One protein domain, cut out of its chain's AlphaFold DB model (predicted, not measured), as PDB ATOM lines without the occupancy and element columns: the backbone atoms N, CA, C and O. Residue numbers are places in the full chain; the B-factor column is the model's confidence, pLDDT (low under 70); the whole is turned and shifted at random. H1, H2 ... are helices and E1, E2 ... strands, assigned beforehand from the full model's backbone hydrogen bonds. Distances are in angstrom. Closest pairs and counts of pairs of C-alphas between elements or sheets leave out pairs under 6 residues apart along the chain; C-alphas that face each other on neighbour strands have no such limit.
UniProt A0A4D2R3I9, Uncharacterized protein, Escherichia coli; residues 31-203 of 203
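What this domain is: This is residues 31 to 203 of the 203 residues of an uncharacterized protein of Escherichia coli (UniProt A0A4D2R3I9). A twisted sheet of five strands forms the middle, with H1 and H3 on one of its faces and H4 and the long H6 on the other. H5 folds back beside H4, off the sheet, and residues 134 to 141, the turn from H5 into H6, stick out at one end. The printed part has 173 residues, with six named helices and five named strands that follow along the chain as H1 E1 H2 H3 E2 H4 H5 H6 E3 E4 E5; helices hold 65 and strands 43 of the 108 residues in named elements, and the class is mixed, helices and strands. The sheet, all antiparallel, runs E1 E5 E4 E3 E2. The whole is compact, with a radius of gyration of the C-alphas of 16.5 A, and elongated, spanning 55 by 36 by 28 A.

How they stand to each other: Along the printed part come H1, residues 36 to 42, E1, 65 to 68, H2, 75 to 78, H3, 80 to 91, E2, 95 to 100, H4, 110 to 119, H5, 123 to 134, H6, 139 to 158, E3, 163 to 170, E4, 173 to 187, and E5, 193 to 202. H1 is on the sheet at a height of 8.8 A, over E5. The edge strand E1 pairs with E5, with N 66 and O 199 2.9 A apart. H2 only grazes the sheet with residues 77 to 78. H3 is on the same face as H1, and the C-alphas of Cys 89 and Cys 168 in E3 are its closest to that strand, 5.6 A. The edge strand E2 pairs with E3, N 97 and O 167 at 2.9 A. H4, on the opposite face, stands 9.7 A over the sheet and runs across the strands, at 75 degrees to E1 on the local plane; this gives three layers, helices on both faces. H4 and H5 form a helical hairpin and touch, through residues 123 to 126 of H5 alone, closest at the C-alphas of Phe 117 and Phe 126, 6.4 A. H6 is on the same face as H4, slantwise to the strands, its Gln 149 5.8 A from Val 185 of E4 by closest C-alphas. E3, E4 and E5 make a meander, each the antiparallel neighbour of the one before, with N 166 and O 178 at 2.8 A and N 181 and O 198 at 2.8 A. In H1, H3 and H4 every O i to N i+4 pair is within hydrogen-bond range; H5 has 7 of 8, H6 15 of 16, and H2 is too short for one.

Where its parts are: H1 begins at C-alpha 36, (340.646, 363.437, 302.853). H6 is 27.9 A long, E4 41.1 A and E5 28.7 A, the last ending at C-alpha 202, (332.249, 358.618, 301.237).

The domain as a whole: The C-alphas of Ser 138 and Asn 171 are the two farthest apart, 55.0 A. The printed part has no cut, and the link from H1 to E1 is long, 22 residues. Residues 103 to 148 and residue 203 have pLDDT under 70; the mean of the printed part is 78.6.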
ATOM      1  N   TYR A  31     347.358 368.545 305.732       94.94
ATOM      2  CA  TYR A  31     345.992 368.062 305.539       94.94
ATOM      3  C   TYR A  31     345.221 367.846 306.843       94.94
ATOM      4  O   TYR A  31     344.060 367.458 306.799       94.94
ATOM      5  N   LYS A  32     345.816 368.157 308.003       93.25
ATOM      6  CA  LYS A  32     345.242 367.911 309.338       93.25
ATOM      7  C   LYS A  32     343.776 368.347 309.497       93.25
ATOM      8  O   LYS A  32     343.001 367.650 310.138       93.25
ATOM      9  N   ASN A  33     343.401 369.496 308.940       90.75
ATOM     10  CA  ASN A  33     342.049 370.060 309.059       90.75
ATOM     11  C   ASN A  33     341.304 370.088 307.715       90.75
ATOM     12  O   ASN A  33     340.381 370.879 307.537       90.75
ATOM     13  N   LYS A  34     341.762 369.292 306.748       93.12
ATOM     14  CA  LYS A  34     341.224 369.234 305.391       93.12
ATOM     15  C   LYS A  34     340.389 367.978 305.203       93.12
ATOM     16  O   LYS A  34     340.518 367.012 305.955       93.12
ATOM     17  N   HIS A  35     339.551 367.982 304.174       93.88
ATOM     18  CA  HIS A  35     338.870 366.758 303.768       93.88
ATOM     19  C   HIS A  35     339.880 365.782 303.143       93.88
ATOM     20  O   HIS A  35     340.770 366.217 302.411       93.88
ATOM     21  N   ILE A  36     339.723 364.471 303.367       94.44
ATOM     22  CA  ILE A  36     340.646 363.437 302.853       94.44
ATOM     23  C   ILE A  36     340.876 363.538 301.337       94.44
ATOM     24  O   ILE A  36     341.992 363.331 300.866       94.44
ATOM     25  N   ARG A  37     339.850 363.942 300.576       93.38
ATOM     26  CA  ARG A  37     339.957 364.147 299.123       93.38
ATOM     27  C   ARG A  37     341.070 365.121 298.738       93.38
ATOM     28  O   ARG A  37     341.747 364.873 297.760       93.38
ATOM     29  N   GLU A  38     341.320 366.172 299.523       92.94
ATOM     30  CA  GLU A  38     342.392 367.130 299.212       92.94
ATOM     31  C   GLU A  38     343.769 366.464 299.280       92.94
ATOM     32  O   GLU A  38     344.631 366.729 298.445       92.94
ATOM     33  N   PHE A  39     343.973 365.569 300.251       93.38
ATOM     34  CA  PHE A  39     345.190 364.767 300.321       93.38
ATOM     35  C   PHE A  39     345.308 363.846 299.104       93.38
ATOM     36  O   PHE A  39     346.368 363.814 298.477       93.38
ATOM     37  N   LEU A  40     344.233 363.127 298.763       92.56
ATOM     38  CA  LEU A  40     344.225 362.158 297.666       92.56
ATOM     39  C   LEU A  40     344.422 362.819 296.293       92.56
ATOM     40  O   LEU A  40     345.205 362.314 295.492       92.56
ATOM     41  N   SER A  41     343.788 363.966 296.037       89.81
ATOM     42  CA  SER A  41     343.943 364.743 294.798       89.81
ATOM     43  C   SER A  41     345.366 365.269 294.608       89.81
ATOM     44  O   SER A  41     345.863 365.291 293.487       89.81
ATOM     45  N   ASP A  42     346.065 365.621 295.690       89.12
ATOM     46  CA  ASP A  42     347.463 366.063 295.619       89.12
ATOM     47  C   ASP A  42     348.452 364.916 295.338       89.12
ATOM     48  O   ASP A  42     349.611 365.170 294.968       89.12
ATOM     49  N   GLN A  43     348.029 363.658 295.519       87.06
ATOM     50  CA  GLN A  43     348.854 362.485 295.252       87.06
ATOM     51  C   GLN A  43     348.735 362.067 293.784       87.06
ATOM     52  O   GLN A  43     347.766 361.443 293.351       87.06
ATOM     53  N   VAL A  44     349.796 362.328 293.017       85.19
ATOM     54  CA  VAL A  44     349.893 361.941 291.598       85.19
ATOM     55  C   VAL A  44     349.619 360.448 291.384       85.19
ATOM     56  O   VAL A  44     348.904 360.081 290.456       85.19
ATOM     57  N   MET A  45     350.147 359.586 292.258       85.19
ATOM     58  CA  MET A  45     350.020 358.129 292.124       85.19
ATOM     59  C   MET A  45     348.579 357.621 292.229       85.19
ATOM     60  O   MET A  45     348.307 356.519 291.771       85.19
ATOM     61  N   TYR A  46     347.673 358.397 292.825       88.62
ATOM     62  CA  TYR A  46     346.265 358.026 292.995       88.62
ATOM     63  C   TYR A  46     345.377 358.520 291.843       88.62
ATOM     64  O   TYR A  46     344.204 358.161 291.758       88.62
ATOM     65  N   ASN A  47     345.944 359.346 290.958       81.88
ATOM     66  CA  ASN A  47     345.251 359.995 289.848       81.88
ATOM     67  C   ASN A  47     345.874 359.663 288.486       81.88
ATOM     68  O   ASN A  47     345.423 360.190 287.475       81.88
ATOM     69  N   ILE A  48     346.889 358.790 288.436       75.94
ATOM     70  CA  ILE A  48     347.609 358.455 287.195       75.94
ATOM     71  C   ILE A  48     346.690 357.877 286.106       75.94
ATOM     72  O   ILE A  48     346.947 358.005 284.913       75.94
ATOM     73  N   HIS A  49     345.589 357.271 286.541       74.44
ATOM     74  CA  HIS A  49     344.574 356.657 285.696       74.44
ATOM     75  C   HIS A  49     343.483 357.645 285.251       74.44
ATOM     76  O   HIS A  49     342.624 357.298 284.453       74.44
ATOM     77  N   ASN A  50     343.485 358.884 285.751       74.69
ATOM     78  CA  ASN A  50     342.482 359.878 285.390       74.69
ATOM     79  C   ASN A  50     342.970 360.739 284.217       74.69
ATOM     80  O   ASN A  50     343.892 361.543 284.361       74.69
ATOM     81  N   GLU A  51     342.311 360.616 283.064       75.62
ATOM     82  CA  GLU A  51     342.676 361.337 281.834       75.62
ATOM     83  C   GLU A  51     342.589 362.867 281.971       75.62
ATOM     84  O   GLU A  51     343.291 363.599 281.274       75.62
ATOM     85  N   ASN A  52     341.762 363.362 282.897       76.75
ATOM     86  CA  ASN A  52     341.567 364.791 283.141       76.75
ATOM     87  C   ASN A  52     342.521 365.358 284.205       76.75
ATOM     88  O   ASN A  52     342.437 366.545 284.526       76.75
ATOM     89  N   TYR A  53     343.411 364.543 284.782       78.75
ATOM     90  CA  TYR A  53     344.353 364.996 285.801       78.75
ATOM     91  C   TYR A  53     345.598 365.645 285.181       78.75
ATOM     92  O   TYR A  53     346.349 365.041 284.414       78.75
ATOM     93  N   ASN A  54     345.860 366.898 285.549       79.19
ATOM     94  CA  ASN A  54     347.045 367.634 285.133       79.19
ATOM     95  C   ASN A  54     348.183 367.439 286.143       79.19
ATOM     96  O   ASN A  54     348.183 368.018 287.227       79.19
ATOM     97  N   TYR A  55     349.206 366.684 285.746       77.56
ATOM     98  CA  TYR A  55     350.365 366.356 286.586       77.56
ATOM     99  C   TYR A  55     351.239 367.548 286.991       77.56
ATOM    100  O   TYR A  55     351.935 367.478 288.004       77.56
ATOM    101  N   ILE A  56     351.243 368.624 286.198       74.56
ATOM    102  CA  ILE A  56     352.074 369.807 286.458       74.56
ATOM    103  C   ILE A  56     351.410 370.667 287.525       74.56
ATOM    104  O   ILE A  56     352.056 371.078 288.487       74.56
ATOM    105  N   THR A  57     350.118 370.939 287.353       80.88
ATOM    106  CA  THR A  57     349.359 371.813 288.249       80.88
ATOM    107  C   THR A  57     348.727 371.067 289.419       80.88
ATOM    108  O   THR A  57     348.334 371.720 290.378       80.88
ATOM    109  N   ARG A  58     348.664 369.727 289.368       80.31
ATOM    110  CA  ARG A  58     347.954 368.852 290.321       80.31
ATOM    111  C   ARG A  58     346.472 369.202 290.444       80.31
ATOM    112  O   ARG A  58     345.930 369.344 291.530       80.31
ATOM    113  N   THR A  59     345.831 369.405 289.299       78.69
ATOM    114  CA  THR A  59     344.420 369.812 289.210       78.69
ATOM    115  C   THR A  59     343.666 368.936 288.224       78.69
ATOM    116  O   THR A  59     344.271 368.388 287.306       78.69
ATOM    117  N   GLY A  60     342.342 368.882 288.351       74.69
ATOM    118  CA  GLY A  60     341.539 367.857 287.685       74.69
ATOM    119  C   GLY A  60     341.558 366.567 288.505       74.69
ATOM    120  O   GLY A  60     342.035 366.571 289.637       74.69
ATOM    121  N   GLY A  61     341.043 365.468 287.961       77.38
ATOM    122  CA  GLY A  61     340.854 364.234 288.727       77.38
ATOM    123  C   GLY A  61     339.404 364.019 289.168       77.38
ATOM    124  O   GLY A  61     338.489 364.688 288.688       77.38
ATOM    125  N   SER A  62     339.194 363.059 290.067       81.50
ATOM    126  CA  SER A  62     337.901 362.837 290.719       81.50
ATOM    127  C   SER A  62     337.936 363.401 292.135       81.50
ATOM    128  O   SER A  62     338.951 363.295 292.817       81.50
ATOM    129  N   ASP A  63     336.808 363.925 292.606       85.00
ATOM    130  CA  ASP A  63     336.630 364.273 294.022       85.00
ATOM    131  C   ASP A  63     336.198 363.068 294.872       85.00
ATOM    132  O   ASP A  63     336.128 363.166 296.101       85.00
ATOM    133  N   THR A  64     335.875 361.946 294.221       89.00
ATOM    134  CA  THR A  64     335.220 360.787 294.836       89.00
ATOM    135  C   THR A  64     336.026 359.507 294.671       89.00
ATOM    136  O   THR A  64     336.164 358.770 295.642       89.00
ATOM    137  N   TYR A  65     336.571 359.235 293.482       88.38
ATOM    138  CA  TYR A  65     337.216 357.957 293.176       88.38
ATOM    139  C   TYR A  65     338.686 358.125 292.814       88.38
ATOM    140  O   TYR A  65     339.043 358.880 291.913       88.38
ATOM    141  N   PHE A  66     339.537 357.355 293.471       90.62
ATOM    142  CA  PHE A  66     340.977 357.375 293.263       90.62
ATOM    143  C   PHE A  66     341.473 355.947 293.049       90.62
ATOM    144  O   PHE A  66     340.987 355.022 293.697       90.62
ATOM    145  N   LEU A  67     342.445 355.751 292.157       86.94
ATOM    146  CA  LEU A  67     342.952 354.423 291.812       86.94
ATOM    147  C   LEU A  67     344.463 354.369 292.013       86.94
ATOM    148  O   LEU A  67     345.204 355.195 291.482       86.94
ATOM    149  N   TYR A  68     344.916 353.373 292.768       89.94
ATOM    150  CA  TYR A  68     346.325 353.144 293.053       89.94
ATOM    151  C   TYR A  68     346.718 351.716 292.677       89.94
ATOM    152  O   TYR A  68     346.024 350.770 293.039       89.94
ATOM    153  N   THR A  69     347.818 351.558 291.941       87.75
ATOM    154  CA  THR A  69     348.239 350.266 291.373       87.75
ATOM    155  C   THR A  69     349.677 349.906 291.771       87.75
ATOM    156  O   THR A  69     350.582 349.997 290.939       87.75
ATOM    157  N   PRO A  70     349.949 349.591 293.053       89.62
ATOM    158  CA  PRO A  70     351.287 349.213 293.498       89.62
ATOM    159  C   PRO A  70     351.697 347.824 293.005       89.62
ATOM    160  O   PRO A  70     350.859 346.940 292.814       89.62
ATOM    161  N   ALA A  71     353.011 347.613 292.902       88.88
ATOM    162  CA  ALA A  71     353.574 346.283 292.724       88.88
ATOM    163  C   ALA A  71     353.265 345.424 293.958       88.88
ATOM    164  O   ALA A  71     353.575 345.797 295.092       88.88
ATOM    165  N   LEU A  72     352.674 344.255 293.728       86.94
ATOM    166  CA  LEU A  72     352.140 343.385 294.771       86.94
ATOM    167  C   LEU A  72     353.257 342.888 295.704       86.94
ATOM    168  O   LEU A  72     353.107 342.894 296.924       86.94
ATOM    169  N   PHE A  73     354.433 342.567 295.157       85.81
ATOM    170  CA  PHE A  73     355.581 342.101 295.946       85.81
ATOM    171  C   PHE A  73     356.205 343.178 296.860       85.81
ATOM    172  O   PHE A  73     357.023 342.850 297.722       85.81
ATOM    173  N   VAL A  74     355.839 344.457 296.704       88.12
ATOM    174  CA  VAL A  74     356.345 345.561 297.531       88.12
ATOM    175  C   VAL A  74     355.335 345.876 298.635       88.12
ATOM    176  O   VAL A  74     354.594 346.852 298.577       88.12
ATOM    177  N   ASP A  75     355.339 345.062 299.689       87.75
ATOM    178  CA  ASP A  75     354.373 345.104 300.804       87.75
ATOM    179  C   ASP A  75     354.146 346.517 301.390       87.75
ATOM    180  O   ASP A  75     353.013 346.944 301.604       87.75
ATOM    181  N   LYS A  76     355.216 347.313 301.537       89.00
ATOM    182  CA  LYS A  76     355.130 348.705 302.017       89.00
ATOM    183  C   LYS A  76     354.333 349.634 301.101       89.00
ATOM    184  O   LYS A  76     353.740 350.585 301.602       89.00
ATOM    185  N   GLN A  77     354.362 349.402 299.787       89.62
ATOM    186  CA  GLN A  77     353.568 350.170 298.829       89.62
ATOM    187  C   GLN A  77     352.094 349.789 298.942       89.62
ATOM    188  O   GLN A  77     351.255 350.679 299.013       89.62
ATOM    189  N   VAL A  78     351.785 348.492 299.061       90.31
ATOM    190  CA  VAL A  78     350.406 348.015 299.256       90.31
ATOM    191  C   VAL A  78     349.808 348.560 300.559       90.31
ATOM    192  O   VAL A  78     348.673 349.025 300.575       90.31
ATOM    193  N   ALA A  79     350.589 348.590 301.640       92.25
ATOM    194  CA  ALA A  79     350.162 349.132 302.930       92.25
ATOM    195  C   ALA A  79     350.070 350.669 302.971       92.25
ATOM    196  O   ALA A  79     349.526 351.235 303.917       92.25
ATOM    197  N   ALA A  80     350.648 351.387 302.005       92.25
ATOM    198  CA  ALA A  80     350.817 352.830 302.132       92.25
ATOM    199  C   ALA A  80     349.506 353.625 302.245       92.25
ATOM    200  O   ALA A  80     349.454 354.515 303.096       92.25
ATOM    201  N   PRO A  81     348.449 353.346 301.456       93.69
ATOM    202  CA  PRO A  81     347.197 354.088 301.566       93.69
ATOM    203  C   PRO A  81     346.561 353.975 302.954       93.69
ATOM    204  O   PRO A  81     346.221 354.998 303.546       93.69
ATOM    205  N   SER A  82     346.470 352.763 303.511       94.38
ATOM    206  CA  SER A  82     345.893 352.546 304.842       94.38
ATOM    207  C   SER A  82     346.710 353.239 305.930       94.38
ATOM    208  O   SER A  82     346.143 353.965 306.743       94.38
ATOM    209  N   VAL A  83     348.041 353.124 305.885       94.44
ATOM    210  CA  VAL A  83     348.945 353.820 306.816       94.44
ATOM    211  C   VAL A  83     348.789 355.342 306.725       94.44
ATOM    212  O   VAL A  83     348.688 356.015 307.750       94.44
ATOM    213  N   ASN A  84     348.745 355.907 305.516       95.00
ATOM    214  CA  ASN A  84     348.603 357.352 305.314       95.00
ATOM    215  C   ASN A  84     347.269 357.876 305.864       95.00
ATOM    216  O   ASN A  84     347.245 358.912 306.525       95.00
ATOM    217  N   VAL A  85     346.171 357.160 305.607       94.94
ATOM    218  CA  VAL A  85     344.818 357.522 306.056       94.94
ATOM    219  C   VAL A  85     344.699 357.420 307.577       94.94
ATOM    220  O   VAL A  85     344.183 358.337 308.221       94.94
ATOM    221  N   GLU A  86     345.238 356.355 308.173       95.56
ATOM    222  CA  GLU A  86     345.291 356.191 309.627       95.56
ATOM    223  C   GLU A  86     346.080 357.316 310.299       95.56
ATOM    224  O   GLU A  86     345.583 357.948 311.238       95.56
ATOM    225  N   ASN A  87     347.277 357.608 309.786       96.00
ATOM    226  CA  ASN A  87     348.125 358.676 310.304       96.00
ATOM    227  C   ASN A  87     347.466 360.044 310.147       96.00
ATOM    228  O   ASN A  87     347.508 360.850 311.075       96.00
ATOM    229  N   LEU A  88     346.822 360.310 309.006       96.38
ATOM    230  CA  LEU A  88     346.105 361.561 308.808       96.38
ATOM    231  C   LEU A  88     345.001 361.726 309.856       96.38
ATOM    232  O   LEU A  88     344.940 362.773 310.496       96.38
ATOM    233  N   CYS A  89     344.193 360.687 310.097       96.62
ATOM    234  CA  CYS A  89     343.157 360.751 311.124       96.62
ATOM    235  C   CYS A  89     343.738 361.003 312.524       96.62
ATOM    236  O   CYS A  89     343.225 361.842 313.268       96.62
ATOM    237  N   ALA A  90     344.842 360.335 312.869       96.31
ATOM    238  CA  ALA A  90     345.515 360.534 314.150       96.31
ATOM    239  C   ALA A  90     346.026 361.978 314.319       96.31
ATOM    240  O   ALA A  90     345.787 362.604 315.353       96.31
ATOM    241  N   ILE A  91     346.667 362.549 313.293       96.00
ATOM    242  CA  ILE A  91     347.187 363.928 313.314       96.00
ATOM    243  C   ILE A  91     346.048 364.956 313.389       96.00
ATOM    244  O   ILE A  91     346.197 366.001 314.036       96.00
ATOM    245  N   SER A  92     344.894 364.654 312.784       94.62
ATOM    246  CA  SER A  92     343.639 365.408 312.932       94.62
ATOM    247  C   SER A  92     343.055 365.365 314.351       94.62
ATOM    248  O   SER A  92     342.088 366.072 314.623       94.62
ATOM    249  N   GLY A  93     343.633 364.583 315.270       95.12
ATOM    250  CA  GLY A  93     343.083 364.356 316.608       95.12
ATOM    251  C   GLY A  93     341.829 363.481 316.584       95.12
ATOM    252  O   GLY A  93     340.984 363.591 317.472       95.12
ATOM    253  N   GLY A  94     341.674 362.667 315.539       95.38
ATOM    254  CA  GLY A  94     340.507 361.834 315.314       95.38
ATOM    255  C   GLY A  94     340.646 360.424 315.874       95.38
ATOM    256  O   GLY A  94     341.730 359.850 315.963       95.38
ATOM    257  N   GLN A  95     339.503 359.843 316.221       96.25
ATOM    258  CA  GLN A  95     339.346 358.426 316.489       96.25
ATOM    259  C   GLN A  95     338.912 357.719 315.204       96.25
ATOM    260  O   GLN A  95     337.893 358.066 314.605       96.25
ATOM    261  N   ARG A  96     339.660 356.688 314.812       95.38
ATOM    262  CA  ARG A  96     339.311 355.826 313.679       95.38
ATOM    263  C   ARG A  96     338.134 354.904 314.012       95.38
ATOM    264  O   ARG A  96     338.129 354.258 315.063       95.38
ATOM    265  N   ARG A  97     337.173 354.798 313.097       96.00
ATOM    266  CA  ARG A  97     336.177 353.718 313.035       96.00
ATOM    267  C   ARG A  97     336.394 352.958 311.738       96.00
ATOM    268  O   ARG A  97     336.445 353.573 310.685       96.00
ATOM    269  N   ILE A  98     336.570 351.643 311.827       93.75
ATOM    270  CA  ILE A  98     336.936 350.817 310.676       93.75
ATOM    271  C   ILE A  98     335.946 349.668 310.555       93.75
ATOM    272  O   ILE A  98     335.864 348.823 311.450       93.75
ATOM    273  N   LYS A  99     335.249 349.605 309.424       91.62
ATOM    274  CA  LYS A  99     334.652 348.377 308.914       91.62
ATOM    275  C   LYS A  99     335.701 347.691 308.043       91.62
ATOM    276  O   LYS A  99     336.076 348.187 306.980       91.62
ATOM    277  N   LYS A 100     336.225 346.568 308.534       86.56
ATOM    278  CA  LYS A 100     337.233 345.801 307.795       86.56
ATOM    279  C   LYS A 100     336.634 345.261 306.507       86.56
ATOM    280  O   LYS A 100     335.488 344.821 306.502       86.56
ATOM    281  N   PHE A 101     337.445 345.280 305.459       83.19
ATOM    282  CA  PHE A 101     337.142 344.552 304.241       83.19
ATOM    283  C   PHE A 101     337.174 343.042 304.513       83.19
ATOM    284  O   PHE A 101     337.991 342.570 305.310       83.19
ATOM    285  N   THR A 102     336.303 342.290 303.844       75.25
ATOM    286  CA  THR A 102     336.276 340.821 303.887       75.25
ATOM    287  C   THR A 102     336.337 340.264 302.474       75.25
ATOM    288  O   THR A 102     335.770 340.848 301.559       75.25
ATOM    289  N   SER A 103     336.990 339.125 302.267       65.38
ATOM    290  CA  SER A 103     337.033 338.509 300.937       65.38
ATOM    291  C   SER A 103     335.649 338.083 300.435       65.38
ATOM    292  O   SER A 103     335.382 338.169 299.239       65.38
ATOM    293  N   ASP A 104     334.728 337.757 301.345       63.53
ATOM    294  CA  ASP A 104     333.335 337.427 301.019       63.53
ATOM    295  C   ASP A 104     332.570 338.601 300.368       63.53
ATOM    296  O   ASP A 104     331.686 338.379 299.539       63.53
ATOM    297  N   THR A 105     332.931 339.858 300.668       59.00
ATOM    298  CA  THR A 105     332.292 341.061 300.091       59.00
ATOM    299  C   THR A 105     332.889 341.485 298.746       59.00
ATOM    300  O   THR A 105     332.330 342.347 298.063       59.00
ATOM    301  N   PHE A 106     333.975 340.839 298.300       59.81
ATOM    302  CA  PHE A 106     334.642 341.143 297.032       59.81
ATOM    303  C   PHE A 106     333.719 340.932 295.817       59.81
ATOM    304  O   PHE A 106     333.746 341.729 294.881       59.81
ATOM    305  N   ILE A 107     332.838 339.922 295.846       50.19
ATOM    306  CA  ILE A 107     331.925 339.593 294.730       50.19
ATOM    307  C   ILE A 107     330.776 340.610 294.613       50.19
ATOM    308  O   ILE A 107     330.373 340.968 293.506       50.19
ATOM    309  N   GLU A 108     330.276 341.134 295.735       46.47
ATOM    310  CA  GLU A 108     329.201 342.141 295.742       46.47
ATOM    311  C   GLU A 108     329.691 343.536 295.294       46.47
ATOM    312  O   GLU A 108     328.893 344.386 294.890       46.47
ATOM    313  N   SER A 109     331.011 343.763 295.287       51.97
ATOM    314  CA  SER A 109     331.639 345.035 294.907       51.97
ATOM    315  C   SER A 109     331.636 345.324 293.394       51.97
ATOM    316  O   SER A 109     331.840 346.472 292.989       51.97
ATOM    317  N   GLY A 110     331.317 344.336 292.544       55.84
ATOM    318  CA  GLY A 110     331.388 344.462 291.079       55.84
ATOM    319  C   GLY A 110     330.578 345.633 290.498       55.84
ATOM    320  O   GLY A 110     331.030 346.304 289.569       55.84
ATOM    321  N   TYR A 111     329.424 345.963 291.092       51.69
ATOM    322  CA  TYR A 111     328.622 347.129 290.689       51.69
ATOM    323  C   TYR A 111     329.257 348.473 291.085       51.69
ATOM    324  O   TYR A 111     329.164 349.443 290.327       51.69
ATOM    325  N   LYS A 112     329.911 348.549 292.253       59.66
ATOM    326  CA  LYS A 112     330.606 349.764 292.712       59.66
ATOM    327  C   LYS A 112     331.839 350.041 291.859       59.66
ATOM    328  O   LYS A 112     332.030 351.173 291.420       59.66
ATOM    329  N   VAL A 113     332.608 348.996 291.553       65.12
ATOM    330  CA  VAL A 113     333.780 349.058 290.669       65.12
ATOM    331  C   VAL A 113     333.378 349.535 289.274       65.12
ATOM    332  O   VAL A 113     333.973 350.476 288.755       65.12
ATOM    333  N   ALA A 114     332.318 348.967 288.692       63.59
ATOM    334  CA  ALA A 114     331.834 349.368 287.372       63.59
ATOM    335  C   ALA A 114     331.448 350.851 287.295       63.59
ATOM    336  O   ALA A 114     331.801 351.544 286.338       63.59
ATOM    337  N   LYS A 115     330.745 351.355 288.317       67.19
ATOM    338  CA  LYS A 115     330.403 352.777 288.415       67.19
ATOM    339  C   LYS A 115     331.655 353.644 288.567       67.19
ATOM    340  O   LYS A 115     331.790 354.627 287.849       67.19
ATOM    341  N   ALA A 116     332.587 353.270 289.442       68.06
ATOM    342  CA  ALA A 116     333.813 354.035 289.656       68.06
ATOM    343  C   ALA A 116     334.665 354.120 288.377       68.06
ATOM    344  O   ALA A 116     335.133 355.193 288.011       68.06
ATOM    345  N   PHE A 117     334.812 353.015 287.644       69.25
ATOM    346  CA  PHE A 117     335.566 352.970 286.387       69.25
ATOM    347  C   PHE A 117     334.933 353.828 285.295       69.25
ATOM    348  O   PHE A 117     335.633 354.544 284.581       69.25
ATOM    349  N   ARG A 118     333.602 353.793 285.206       66.69
ATOM    350  CA  ARG A 118     332.808 354.662 284.338       66.69
ATOM    351  C   ARG A 118     333.054 356.141 284.652       66.69
ATOM    352  O   ARG A 118     333.368 356.913 283.748       66.69
ATOM    353  N   ASP A 119     332.938 356.512 285.924       67.94
ATOM    354  CA  ASP A 119     333.066 357.894 286.399       67.94
ATOM    355  C   ASP A 119     334.516 358.413 286.275       67.94
ATOM    356  O   ASP A 119     334.736 359.608 286.086       67.94
ATOM    357  N   MET A 120     335.511 357.519 286.321       65.88
ATOM    358  CA  MET A 120     336.929 357.828 286.090       65.88
ATOM    359  C   MET A 120     337.330 357.873 284.604       65.88
ATOM    360  O   MET A 120     338.474 358.204 284.305       65.88
ATOM    361  N   GLY A 121     336.429 357.543 283.668       59.03
ATOM    362  CA  GLY A 121     336.748 357.482 282.235       59.03
ATOM    363  C   GLY A 121     337.534 356.234 281.811       59.03
ATOM    364  O   GLY A 121     337.927 356.114 280.657       59.03
ATOM    365  N   LEU A 122     337.702 355.252 282.700       62.25
ATOM    366  CA  LEU A 122     338.502 354.038 282.498       62.25
ATOM    367  C   LEU A 122     337.757 352.938 281.725       62.25
ATOM    368  O   LEU A 122     337.955 351.744 281.958       62.25
ATOM    369  N   TYR A 123     336.904 353.320 280.774       53.94
ATOM    370  CA  TYR A 123     336.048 352.394 280.027       53.94
ATOM    371  C   TYR A 123     336.833 351.331 279.248       53.94
ATOM    372  O   TYR A 123     336.357 350.209 279.124       53.94
ATOM    373  N   ALA A 124     338.040 351.638 278.761       49.47
ATOM    374  CA  ALA A 124     338.898 350.657 278.088       49.47
ATOM    375  C   ALA A 124     339.438 349.579 279.051       49.47
ATOM    376  O   ALA A 124     339.527 348.410 278.683       49.47
ATOM    377  N   HIS A 125     339.730 349.947 280.304       52.28
ATOM    378  CA  HIS A 125     340.156 349.015 281.356       52.28
ATOM    379  C   HIS A 125     338.971 348.233 281.936       52.28
ATOM    380  O   HIS A 125     339.095 347.048 282.236       52.28
ATOM    381  N   PHE A 126     337.794 348.862 281.998       48.00
ATOM    382  CA  PHE A 126     336.535 348.173 282.261       48.00
ATOM    383  C   PHE A 126     336.202 347.181 281.144       48.00
ATOM    384  O   PHE A 126     335.766 346.080 281.428       48.00
ATOM    385  N   GLY A 127     336.495 347.519 279.886       43.09
ATOM    386  CA  GLY A 127     336.393 346.618 278.742       43.09
ATOM    387  C   GLY A 127     337.359 345.437 278.808       43.09
ATOM    388  O   GLY A 127     337.017 344.387 278.294       43.09
ATOM    389  N   ALA A 128     338.515 345.545 279.474       45.66
ATOM    390  CA  ALA A 128     339.382 344.398 279.771       45.66
ATOM    391  C   ALA A 128     338.807 343.526 280.904       45.66
ATOM    392  O   ALA A 128     338.798 342.304 280.789       45.66
ATOM    393  N   TYR A 129     338.241 344.144 281.947       47.72
ATOM    394  CA  TYR A 129     337.510 343.459 283.025       47.72
ATOM    395  C   TYR A 129     336.211 342.779 282.530       47.72
ATOM    396  O   TYR A 129     335.892 341.660 282.921       47.72
ATOM    397  N   GLU A 130     335.482 343.400 281.602       43.75
ATOM    398  CA  GLU A 130     334.328 342.820 280.908       43.75
ATOM    399  C   GLU A 130     334.744 341.884 279.766       43.75
ATOM    400  O   GLU A 130     334.045 340.917 279.504       43.75
ATOM    401  N   ALA A 131     335.902 342.058 279.127       43.66
ATOM    402  CA  ALA A 131     336.459 341.061 278.208       43.66
ATOM    403  C   ALA A 131     336.951 339.817 278.957       43.66
ATOM    404  O   ALA A 131     337.016 338.750 278.364       43.66
ATOM    405  N   PHE A 132     337.218 339.882 280.262       41.97
ATOM    406  CA  PHE A 132     337.291 338.681 281.101       41.97
ATOM    407  C   PHE A 132     335.926 337.971 281.216       41.97
ATOM    408  O   PHE A 132     335.887 336.747 281.347       41.97
ATOM    409  N   ARG A 133     334.815 338.715 281.104       41.00
ATOM    410  CA  ARG A 133     333.437 338.193 281.037       41.00
ATOM    411  C   ARG A 133     333.089 337.630 279.651       41.00
ATOM    412  O   ARG A 133     332.440 336.591 279.584       41.00
ATOM    413  N   ASP A 134     333.563 338.265 278.573       38.50
ATOM    414  CA  ASP A 134     333.166 337.943 277.189       38.50
ATOM    415  C   ASP A 134     334.235 337.194 276.352       38.50
ATOM    416  O   ASP A 134     333.902 336.598 275.326       38.50
ATOM    417  N   SER A 135     335.510 337.130 276.767       35.03
ATOM    418  CA  SER A 135     336.549 336.333 276.088       35.03
ATOM    419  C   SER A 135     336.626 334.909 276.662       35.03
ATOM    420  O   SER A 135     337.279 334.597 277.659       35.03
ATOM    421  N   TYR A 136     335.900 334.021 275.984       44.00
ATOM    422  CA  TYR A 136     335.744 332.584 276.224       44.00
ATOM    423  C   TYR A 136     337.047 331.769 276.043       44.00
ATOM    424  O   TYR A 136     337.150 330.897 275.178       44.00
ATOM    425  N   GLN A 137     338.062 331.983 276.880       44.16
ATOM    426  CA  GLN A 137     339.112 330.980 277.081       44.16
ATOM    427  C   GLN A 137     338.728 330.084 278.263       44.16
ATOM    428  O   GLN A 137     338.996 330.444 279.397       44.16
ATOM    429  N   SER A 138     338.087 328.940 277.966       50.59
ATOM    430  CA  SER A 138     337.722 327.804 278.845       50.59
ATOM    431  C   SER A 138     337.457 328.131 280.325       50.59
ATOM    432  O   SER A 138     338.383 328.467 281.053       50.59
ATOM    433  N   PHE A 139     336.239 327.883 280.806       52.06
ATOM    434  CA  PHE A 139     335.818 327.978 282.219       52.06
ATOM    435  C   PHE A 139     336.890 327.579 283.268       52.06
ATOM    436  O   PHE A 139     337.047 328.251 284.282       52.06
ATOM    437  N   GLU A 140     337.702 326.550 283.002       54.28
ATOM    438  CA  GLU A 140     338.819 326.140 283.871       54.28
ATOM    439  C   GLU A 140     339.939 327.185 284.021       54.28
ATOM    440  O   GLU A 140     340.443 327.400 285.121       54.28
ATOM    441  N   LYS A 141     340.313 327.897 282.952       53.16
ATOM    442  CA  LYS A 141     341.288 329.000 283.028       53.16
ATOM    443  C   LYS A 141     340.741 330.173 283.833       53.16
ATOM    444  O   LYS A 141     341.493 330.770 284.597       53.16
ATOM    445  N   GLN A 142     339.446 330.466 283.712       55.19
ATOM    446  CA  GLN A 142     338.787 331.481 284.539       55.19
ATOM    447  C   GLN A 142     338.775 331.067 286.005       55.19
ATOM    448  O   GLN A 142     339.097 331.877 286.861       55.19
ATOM    449  N   LYS A 143     338.483 329.799 286.305       58.78
ATOM    450  CA  LYS A 143     338.525 329.278 287.673       58.78
ATOM    451  C   LYS A 143     339.924 329.380 288.280       58.78
ATOM    452  O   LYS A 143     340.046 329.737 289.446       58.78
ATOM    453  N   ILE A 144     340.969 329.104 287.497       57.62
ATOM    454  CA  ILE A 144     342.368 329.253 287.925       57.62
ATOM    455  C   ILE A 144     342.728 330.730 288.127       57.62
ATOM    456  O   ILE A 144     343.283 331.065 289.166       57.62
ATOM    457  N   ALA A 145     342.393 331.613 287.183       59.81
ATOM    458  CA  ALA A 145     342.675 333.046 287.285       59.81
ATOM    459  C   ALA A 145     341.915 333.702 288.446       59.81
ATOM    460  O   ALA A 145     342.504 334.433 289.234       59.81
ATOM    461  N   TYR A 146     340.631 333.376 288.595       64.50
ATOM    462  CA  TYR A 146     339.797 333.805 289.712       64.50
ATOM    463  C   TYR A 146     340.379 333.322 291.037       64.50
ATOM    464  O   TYR A 146     340.610 334.124 291.929       64.50
ATOM    465  N   ARG A 147     340.707 332.028 291.147       65.19
ATOM    466  CA  ARG A 147     341.327 331.472 292.351       65.19
ATOM    467  C   ARG A 147     342.666 332.134 292.666       65.19
ATOM    468  O   ARG A 147     342.912 332.439 293.822       65.19
ATOM    469  N   PHE A 148     343.504 332.380 291.661       67.44
ATOM    470  CA  PHE A 148     344.768 333.094 291.831       67.44
ATOM    471  C   PHE A 148     344.541 334.518 292.354       67.44
ATOM    472  O   PHE A 148     345.203 334.924 293.306       67.44
ATOM    473  N   GLN A 149     343.581 335.251 291.785       71.56
ATOM    474  CA  GLN A 149     343.198 336.568 292.289       71.56
ATOM    475  C   GLN A 149     342.707 336.477 293.736       71.56
ATOM    476  O   GLN A 149     343.235 337.189 294.581       71.56
ATOM    477  N   THR A 150     341.776 335.574 294.055       70.56
ATOM    478  CA  THR A 150     341.260 335.397 295.420       70.56
ATOM    479  C   THR A 150     342.368 335.040 296.410       70.56
ATOM    480  O   THR A 150     342.489 335.707 297.426       70.56
ATOM    481  N   GLU A 151     343.233 334.069 296.100       77.94
ATOM    482  CA  GLU A 151     344.334 333.653 296.983       77.94
ATOM    483  C   GLU A 151     345.328 334.795 297.237       77.94
ATOM    484  O   GLU A 151     345.774 334.997 298.369       77.94
ATOM    485  N   LYS A 152     345.656 335.578 296.200       78.44
ATOM    486  CA  LYS A 152     346.503 336.765 296.351       78.44
ATOM    487  C   LYS A 152     345.815 337.839 297.175       78.44
ATOM    488  O   LYS A 152     346.448 338.402 298.058       78.44
ATOM    489  N   LEU A 153     344.542 338.123 296.921       78.94
ATOM    490  CA  LEU A 153     343.796 339.133 297.665       78.94
ATOM    491  C   LEU A 153     343.640 338.751 299.138       78.94
ATOM    492  O   LEU A 153     343.912 339.589 299.996       78.94
ATOM    493  N   ASP A 154     343.300 337.497 299.434       80.31
ATOM    494  CA  ASP A 154     343.157 336.975 300.794       80.31
ATOM    495  C   ASP A 154     344.416 337.232 301.633       80.31
ATOM    496  O   ASP A 154     344.315 337.635 302.794       80.31
ATOM    497  N   GLU A 155     345.611 337.068 301.054       84.25
ATOM    498  CA  GLU A 155     346.875 337.364 301.737       84.25
ATOM    499  C   GLU A 155     346.911 338.808 302.277       84.25
ATOM    500  O   GLU A 155     347.216 339.028 303.451       84.25
ATOM    501  N   TYR A 156     346.572 339.798 301.448       84.56
ATOM    502  CA  TYR A 156     346.649 341.219 301.820       84.56
ATOM    503  C   TYR A 156     345.427 341.701 302.607       84.56
ATOM    504  O   TYR A 156     345.562 342.574 303.468       84.56
ATOM    505  N   VAL A 157     344.251 341.107 302.383       83.50
ATOM    506  CA  VAL A 157     343.062 341.324 303.222       83.50
ATOM    507  C   VAL A 157     343.368 340.927 304.662       83.50
ATOM    508  O   VAL A 157     343.132 341.712 305.582       83.50
ATOM    509  N   ASN A 158     344.000 339.769 304.861       84.38
ATOM    510  CA  ASN A 158     344.385 339.293 306.188       84.38
ATOM    511  C   ASN A 158     345.448 340.174 306.867       84.38
ATOM    512  O   ASN A 158     345.490 340.243 308.098       84.38
ATOM    513  N   LYS A 159     346.264 340.906 306.097       88.12
ATOM    514  CA  LYS A 159     347.206 341.913 306.620       88.12
ATOM    515  C   LYS A 159     346.534 343.229 307.039       88.12
ATOM    516  O   LYS A 159     347.168 344.049 307.699       88.12
ATOM    517  N   GLY A 160     345.256 343.432 306.707       86.81
ATOM    518  CA  GLY A 160     344.477 344.598 307.129       86.81
ATOM    519  C   GLY A 160     344.776 345.875 306.343       86.81
ATOM    520  O   GLY A 160     344.621 346.966 306.882       86.81
ATOM    521  N   TYR A 161     345.215 345.758 305.087       90.81
ATOM    522  CA  TYR A 161     345.528 346.921 304.244       90.81
ATOM    523  C   TYR A 161     344.308 347.555 303.571       90.81
ATOM    524  O   TYR A 161     344.427 348.640 303.002       90.81
ATOM    525  N   PHE A 162     343.152 346.899 303.657       90.12
ATOM    526  CA  PHE A 162     341.908 347.298 303.009       90.12
ATOM    527  C   PHE A 162     340.798 347.539 304.030       90.12
ATOM    528  O   PHE A 162     340.721 346.866 305.064       90.12
ATOM    529  N   PHE A 163     339.902 348.464 303.698       89.31
ATOM    530  CA  PHE A 163     338.754 348.833 304.518       89.31
ATOM    531  C   PHE A 163     337.511 348.943 303.638       89.31
ATOM    532  O   PHE A 163     337.513 349.690 302.661       89.31
ATOM    533  N   ASP A 164     336.439 348.252 304.027       85.69
ATOM    534  CA  ASP A 164     335.106 348.486 303.462       85.69
ATOM    535  C   ASP A 164     334.661 349.923 303.760       85.69
ATOM    536  O   ASP A 164     334.031 350.570 302.929       85.69
ATOM    537  N   ASP A 165     334.971 350.410 304.964       90.12
ATOM    538  CA  ASP A 165     334.713 351.780 305.392       90.12
ATOM    539  C   ASP A 165     335.702 352.183 306.491       90.12
ATOM    540  O   ASP A 165     335.916 351.456 307.466       90.12
ATOM    541  N   PHE A 166     336.310 353.348 306.332       95.56
ATOM    542  CA  PHE A 166     337.129 354.016 307.323       95.56
ATOM    543  C   PHE A 166     336.527 355.392 307.575       95.56
ATOM    544  O   PHE A 166     336.512 356.230 306.678       95.56
ATOM    545  N   SER A 167     336.142 355.676 308.813       96.81
ATOM    546  CA  SER A 167     335.649 356.991 309.224       96.81
ATOM    547  C   SER A 167     336.596 357.624 310.236       96.81
ATOM    548  O   SER A 167     336.989 356.987 311.223       96.81
ATOM    549  N   CYS A 168     336.920 358.901 310.038       97.25
ATOM    550  CA  CYS A 168     337.655 359.682 311.023       97.25
ATOM    551  C   CYS A 168     336.707 360.545 311.856       97.25
ATOM    552  O   CYS A 168     336.026 361.427 311.330       97.25
ATOM    553  N   ILE A 169     336.671 360.298 313.167       96.81
ATOM    554  CA  ILE A 169     335.760 360.969 314.097       96.81
ATOM    555  C   ILE A 169     336.529 361.950 314.980       96.81
ATOM    556  O   ILE A 169     337.330 361.533 315.812       96.81
ATOM    557  N   VAL A 170     336.242 363.246 314.881       95.88
ATOM    558  CA  VAL A 170     336.803 364.287 315.758       95.88
ATOM    559  C   VAL A 170     335.677 364.872 316.604       95.88
ATOM    560  O   VAL A 170     334.648 365.292 316.080       95.88
ATOM    561  N   ASN A 171     335.847 364.900 317.930       94.56
ATOM    562  CA  ASN A 171     334.844 365.421 318.874       94.56
ATOM    563  C   ASN A 171     333.435 364.823 318.672       94.56
ATOM    564  O   ASN A 171     332.427 365.526 318.734       94.56
ATOM    565  N   GLY A 172     333.368 363.519 318.385       93.56
ATOM    566  CA  GLY A 172     332.112 362.797 318.167       93.56
ATOM    567  C   GLY A 172     331.444 363.031 316.806       93.56
ATOM    568  O   GLY A 172     330.370 362.484 316.580       93.56
ATOM    569  N   LYS A 173     332.060 363.803 315.900       94.75
ATOM    570  CA  LYS A 173     331.566 364.036 314.536       94.75
ATOM    571  C   LYS A 173     332.493 363.404 313.510       94.75
ATOM    572  O   LYS A 173     333.710 363.524 313.626       94.75
ATOM    573  N   GLU A 174     331.917 362.757 312.508       95.44
ATOM    574  CA  GLU A 174     332.671 362.321 311.337       95.44
ATOM    575  C   GLU A 174     333.114 363.541 310.529       95.44
ATOM    576  O   GLU A 174     332.295 364.406 310.216       95.44
ATOM    577  N   ILE A 175     334.415 363.637 310.254       94.88
ATOM    578  CA  ILE A 175     334.987 364.728 309.451       94.88
ATOM    579  C   ILE A 175     335.279 364.309 308.009       94.88
ATOM    580  O   ILE A 175     335.388 365.172 307.140       94.88
ATOM    581  N   TRP A 176     335.427 363.006 307.771       96.00
ATOM    582  CA  TRP A 176     335.516 362.373 306.459       96.00
ATOM    583  C   TRP A 176     335.460 360.849 306.623       96.00
ATOM    584  O   TRP A 176     335.834 360.313 307.676       96.00
ATOM    585  N   SER A 177     335.066 360.165 305.553       96.00
ATOM    586  CA  SER A 177     335.135 358.712 305.434       96.00
ATOM    587  C   SER A 177     335.647 358.274 304.058       96.00
ATOM    588  O   SER A 177     335.625 359.027 303.079       96.00
ATOM    589  N   LEU A 178     336.217 357.072 304.010       95.62
ATOM    590  CA  LEU A 178     336.921 356.520 302.859       95.62
ATOM    591  C   LEU A 178     336.839 354.992 302.869       95.62
ATOM    592  O   LEU A 178     337.133 354.365 303.881       95.62
ATOM    593  N   SER A 179     336.568 354.387 301.723       93.00
ATOM    594  CA  SER A 179     336.776 352.956 301.486       93.00
ATOM    595  C   SER A 179     338.092 352.733 300.736       93.00
ATOM    596  O   SER A 179     338.441 353.535 299.871       93.00
ATOM    597  N   ILE A 180     338.821 351.660 301.054       91.69
ATOM    598  CA  ILE A 180     340.018 351.206 300.328       91.69
ATOM    599  C   ILE A 180     339.794 349.738 299.975       91.69
ATOM    600  O   ILE A 180     339.969 348.865 300.823       91.69
ATOM    601  N   GLU A 181     339.406 349.474 298.735       87.12
ATOM    602  CA  GLU A 181     338.962 348.162 298.268       87.12
ATOM    603  C   GLU A 181     339.936 347.628 297.205       87.12
ATOM    604  O   GLU A 181     340.281 348.351 296.262       87.12
ATOM    605  N   PRO A 182     340.402 346.373 297.311       83.06
ATOM    606  CA  PRO A 182     341.101 345.742 296.207       83.06
ATOM    607  C   PRO A 182     340.100 345.408 295.095       83.06
ATOM    608  O   PRO A 182     338.992 344.953 295.367       83.06
ATOM    609  N   VAL A 183     340.498 345.608 293.841       76.19
ATOM    610  CA  VAL A 183     339.646 345.411 292.658       76.19
ATOM    611  C   VAL A 183     340.108 344.227 291.822       76.19
ATOM    612  O   VAL A 183     339.298 343.408 291.399       76.19
ATOM    613  N   ALA A 184     341.409 344.146 291.552       75.12
ATOM    614  CA  ALA A 184     341.990 343.127 290.691       75.12
ATOM    615  C   ALA A 184     343.482 342.954 290.984       75.12
ATOM    616  O   ALA A 184     344.130 343.859 291.514       75.12
ATOM    617  N   VAL A 185     344.018 341.801 290.590       77.94
ATOM    618  CA  VAL A 185     345.459 341.583 290.430       77.94
ATOM    619  C   VAL A 185     345.726 341.399 288.940       77.94
ATOM    620  O   VAL A 185     345.046 340.592 288.300       77.94
ATOM    621  N   ASP A 186     346.681 342.156 288.407       75.56
ATOM    622  CA  ASP A 186     347.063 342.169 286.988       75.56
ATOM    623  C   ASP A 186     348.588 342.271 286.836       75.56
ATOM    624  O   ASP A 186     349.280 342.572 287.806       75.56
ATOM    625  N   GLN A 187     349.121 342.029 285.641       76.25
ATOM    626  CA  GLN A 187     350.542 342.182 285.333       76.25
ATOM    627  C   GLN A 187     350.800 343.443 284.516       76.25
ATOM    628  O   GLN A 187     350.132 343.704 283.518       76.25
ATOM    629  N   ASP A 188     351.815 344.217 284.901       74.56
ATOM    630  CA  ASP A 188     352.273 345.315 284.053       74.56
ATOM    631  C   ASP A 188     353.048 344.821 282.820       74.56
ATOM    632  O   ASP A 188     353.301 343.630 282.629       74.56
ATOM    633  N   SER A 189     353.465 345.756 281.963       72.12
ATOM    634  CA  SER A 189     354.200 345.442 280.730       72.12
ATOM    635  C   SER A 189     355.557 344.763 280.955       72.12
ATOM    636  O   SER A 189     356.138 344.248 280.000       72.12
ATOM    637  N   SER A 190     356.063 344.744 282.192       76.00
ATOM    638  CA  SER A 190     357.275 344.024 282.587       76.00
ATOM    639  C   SER A 190     356.996 342.641 283.192       76.00
ATOM    640  O   SER A 190     357.939 341.919 283.513       76.00
ATOM    641  N   GLY A 191     355.723 342.246 283.306       77.38
ATOM    642  CA  GLY A 191     355.292 340.978 283.897       77.38
ATOM    643  C   GLY A 191     355.247 340.996 285.426       77.38
ATOM    644  O   GLY A 191     355.202 339.936 286.046       77.38
ATOM    645  N   VAL A 192     355.299 342.178 286.046       83.81
ATOM    646  CA  VAL A 192     355.200 342.327 287.500       83.81
ATOM    647  C   VAL A 192     353.735 342.337 287.915       83.81
ATOM    648  O   VAL A 192     352.967 343.168 287.435       83.81
ATOM    649  N   ASP A 193     353.374 341.460 288.856       83.19
ATOM    650  CA  ASP A 193     352.051 341.463 289.482       83.19
ATOM    651  C   ASP A 193     351.821 342.781 290.251       83.19
ATOM    652  O   ASP A 193     352.615 343.177 291.113       83.19
ATOM    653  N   GLN A 194     350.700 343.435 289.974       84.62
ATOM    654  CA  GLN A 194     350.207 344.650 290.608       84.62
ATOM    655  C   GLN A 194     348.815 344.409 291.185       84.62
ATOM    656  O   GLN A 194     348.026 343.639 290.639       84.62
ATOM    657  N   ILE A 195     348.491 345.103 292.272       85.31
ATOM    658  CA  ILE A 195     347.139 345.112 292.838       85.31
ATOM    659  C   ILE A 195     346.464 346.435 292.534       85.31
ATOM    660  O   ILE A 195     347.048 347.491 292.733       85.31
ATOM    661  N   TRP A 196     345.233 346.396 292.046       85.50
ATOM    662  CA  TRP A 196     344.445 347.591 291.783       85.50
ATOM    663  C   TRP A 196     343.623 347.910 293.022       85.50
ATOM    664  O   TRP A 196     342.800 347.103 293.445       85.50
ATOM    665  N   MET A 197     343.866 349.073 293.617       88.44
ATOM    666  CA  MET A 197     343.230 349.525 294.851       88.44
ATOM    667  C   MET A 197     342.343 350.729 294.545       88.44
ATOM    668  O   MET A 197     342.849 351.812 294.233       88.44
ATOM    669  N   LEU A 198     341.030 350.538 294.636       87.56
ATOM    670  CA  LEU A 198     340.051 351.608 294.519       87.56
ATOM    671  C   LEU A 198     339.863 352.268 295.881       87.56
ATOM    672  O   LEU A 198     339.568 351.615 296.879       87.56
ATOM    673  N   MET A 199     340.015 353.581 295.902       92.50
ATOM    674  CA  MET A 199     339.736 354.415 297.054       92.50
ATOM    675  C   MET A 199     338.503 355.261 296.758       92.50
ATOM    676  O   MET A 199     338.495 356.025 295.791       92.50
ATOM    677  N   THR A 200     337.473 355.129 297.591       91.56
ATOM    678  CA  THR A 200     336.196 355.831 297.416       91.56
ATOM    679  C   THR A 200     335.943 356.730 298.608       91.56
ATOM    680  O   THR A 200     335.789 356.253 299.728       91.56
ATOM    681  N   VAL A 201     335.921 358.038 298.376       93.12
ATOM    682  CA  VAL A 201     335.567 359.023 299.396       93.12
ATOM    683  C   VAL A 201     334.057 358.977 299.609       93.12
ATOM    684  O   VAL A 201     333.289 359.219 298.677       93.12
ATOM    685  N   ASN A 202     333.649 358.677 300.837       85.94
ATOM    686  CA  ASN A 202     332.249 358.618 301.237       85.94
ATOM    687  C   ASN A 202     331.797 360.036 301.652       85.94
ATOM    688  O   ASN A 202     332.556 360.784 302.273       85.94
ATOM    689  N   SER A 203     330.602 360.438 301.207       63.03
ATOM    690  CA  SER A 203     330.033 361.790 301.362       63.03
ATOM    691  C   SER A 203     328.957 361.862 302.431       63.03
ATOM    692  O   SER A 203     328.095 360.952 302.394       63.03
TER     693      SER A 203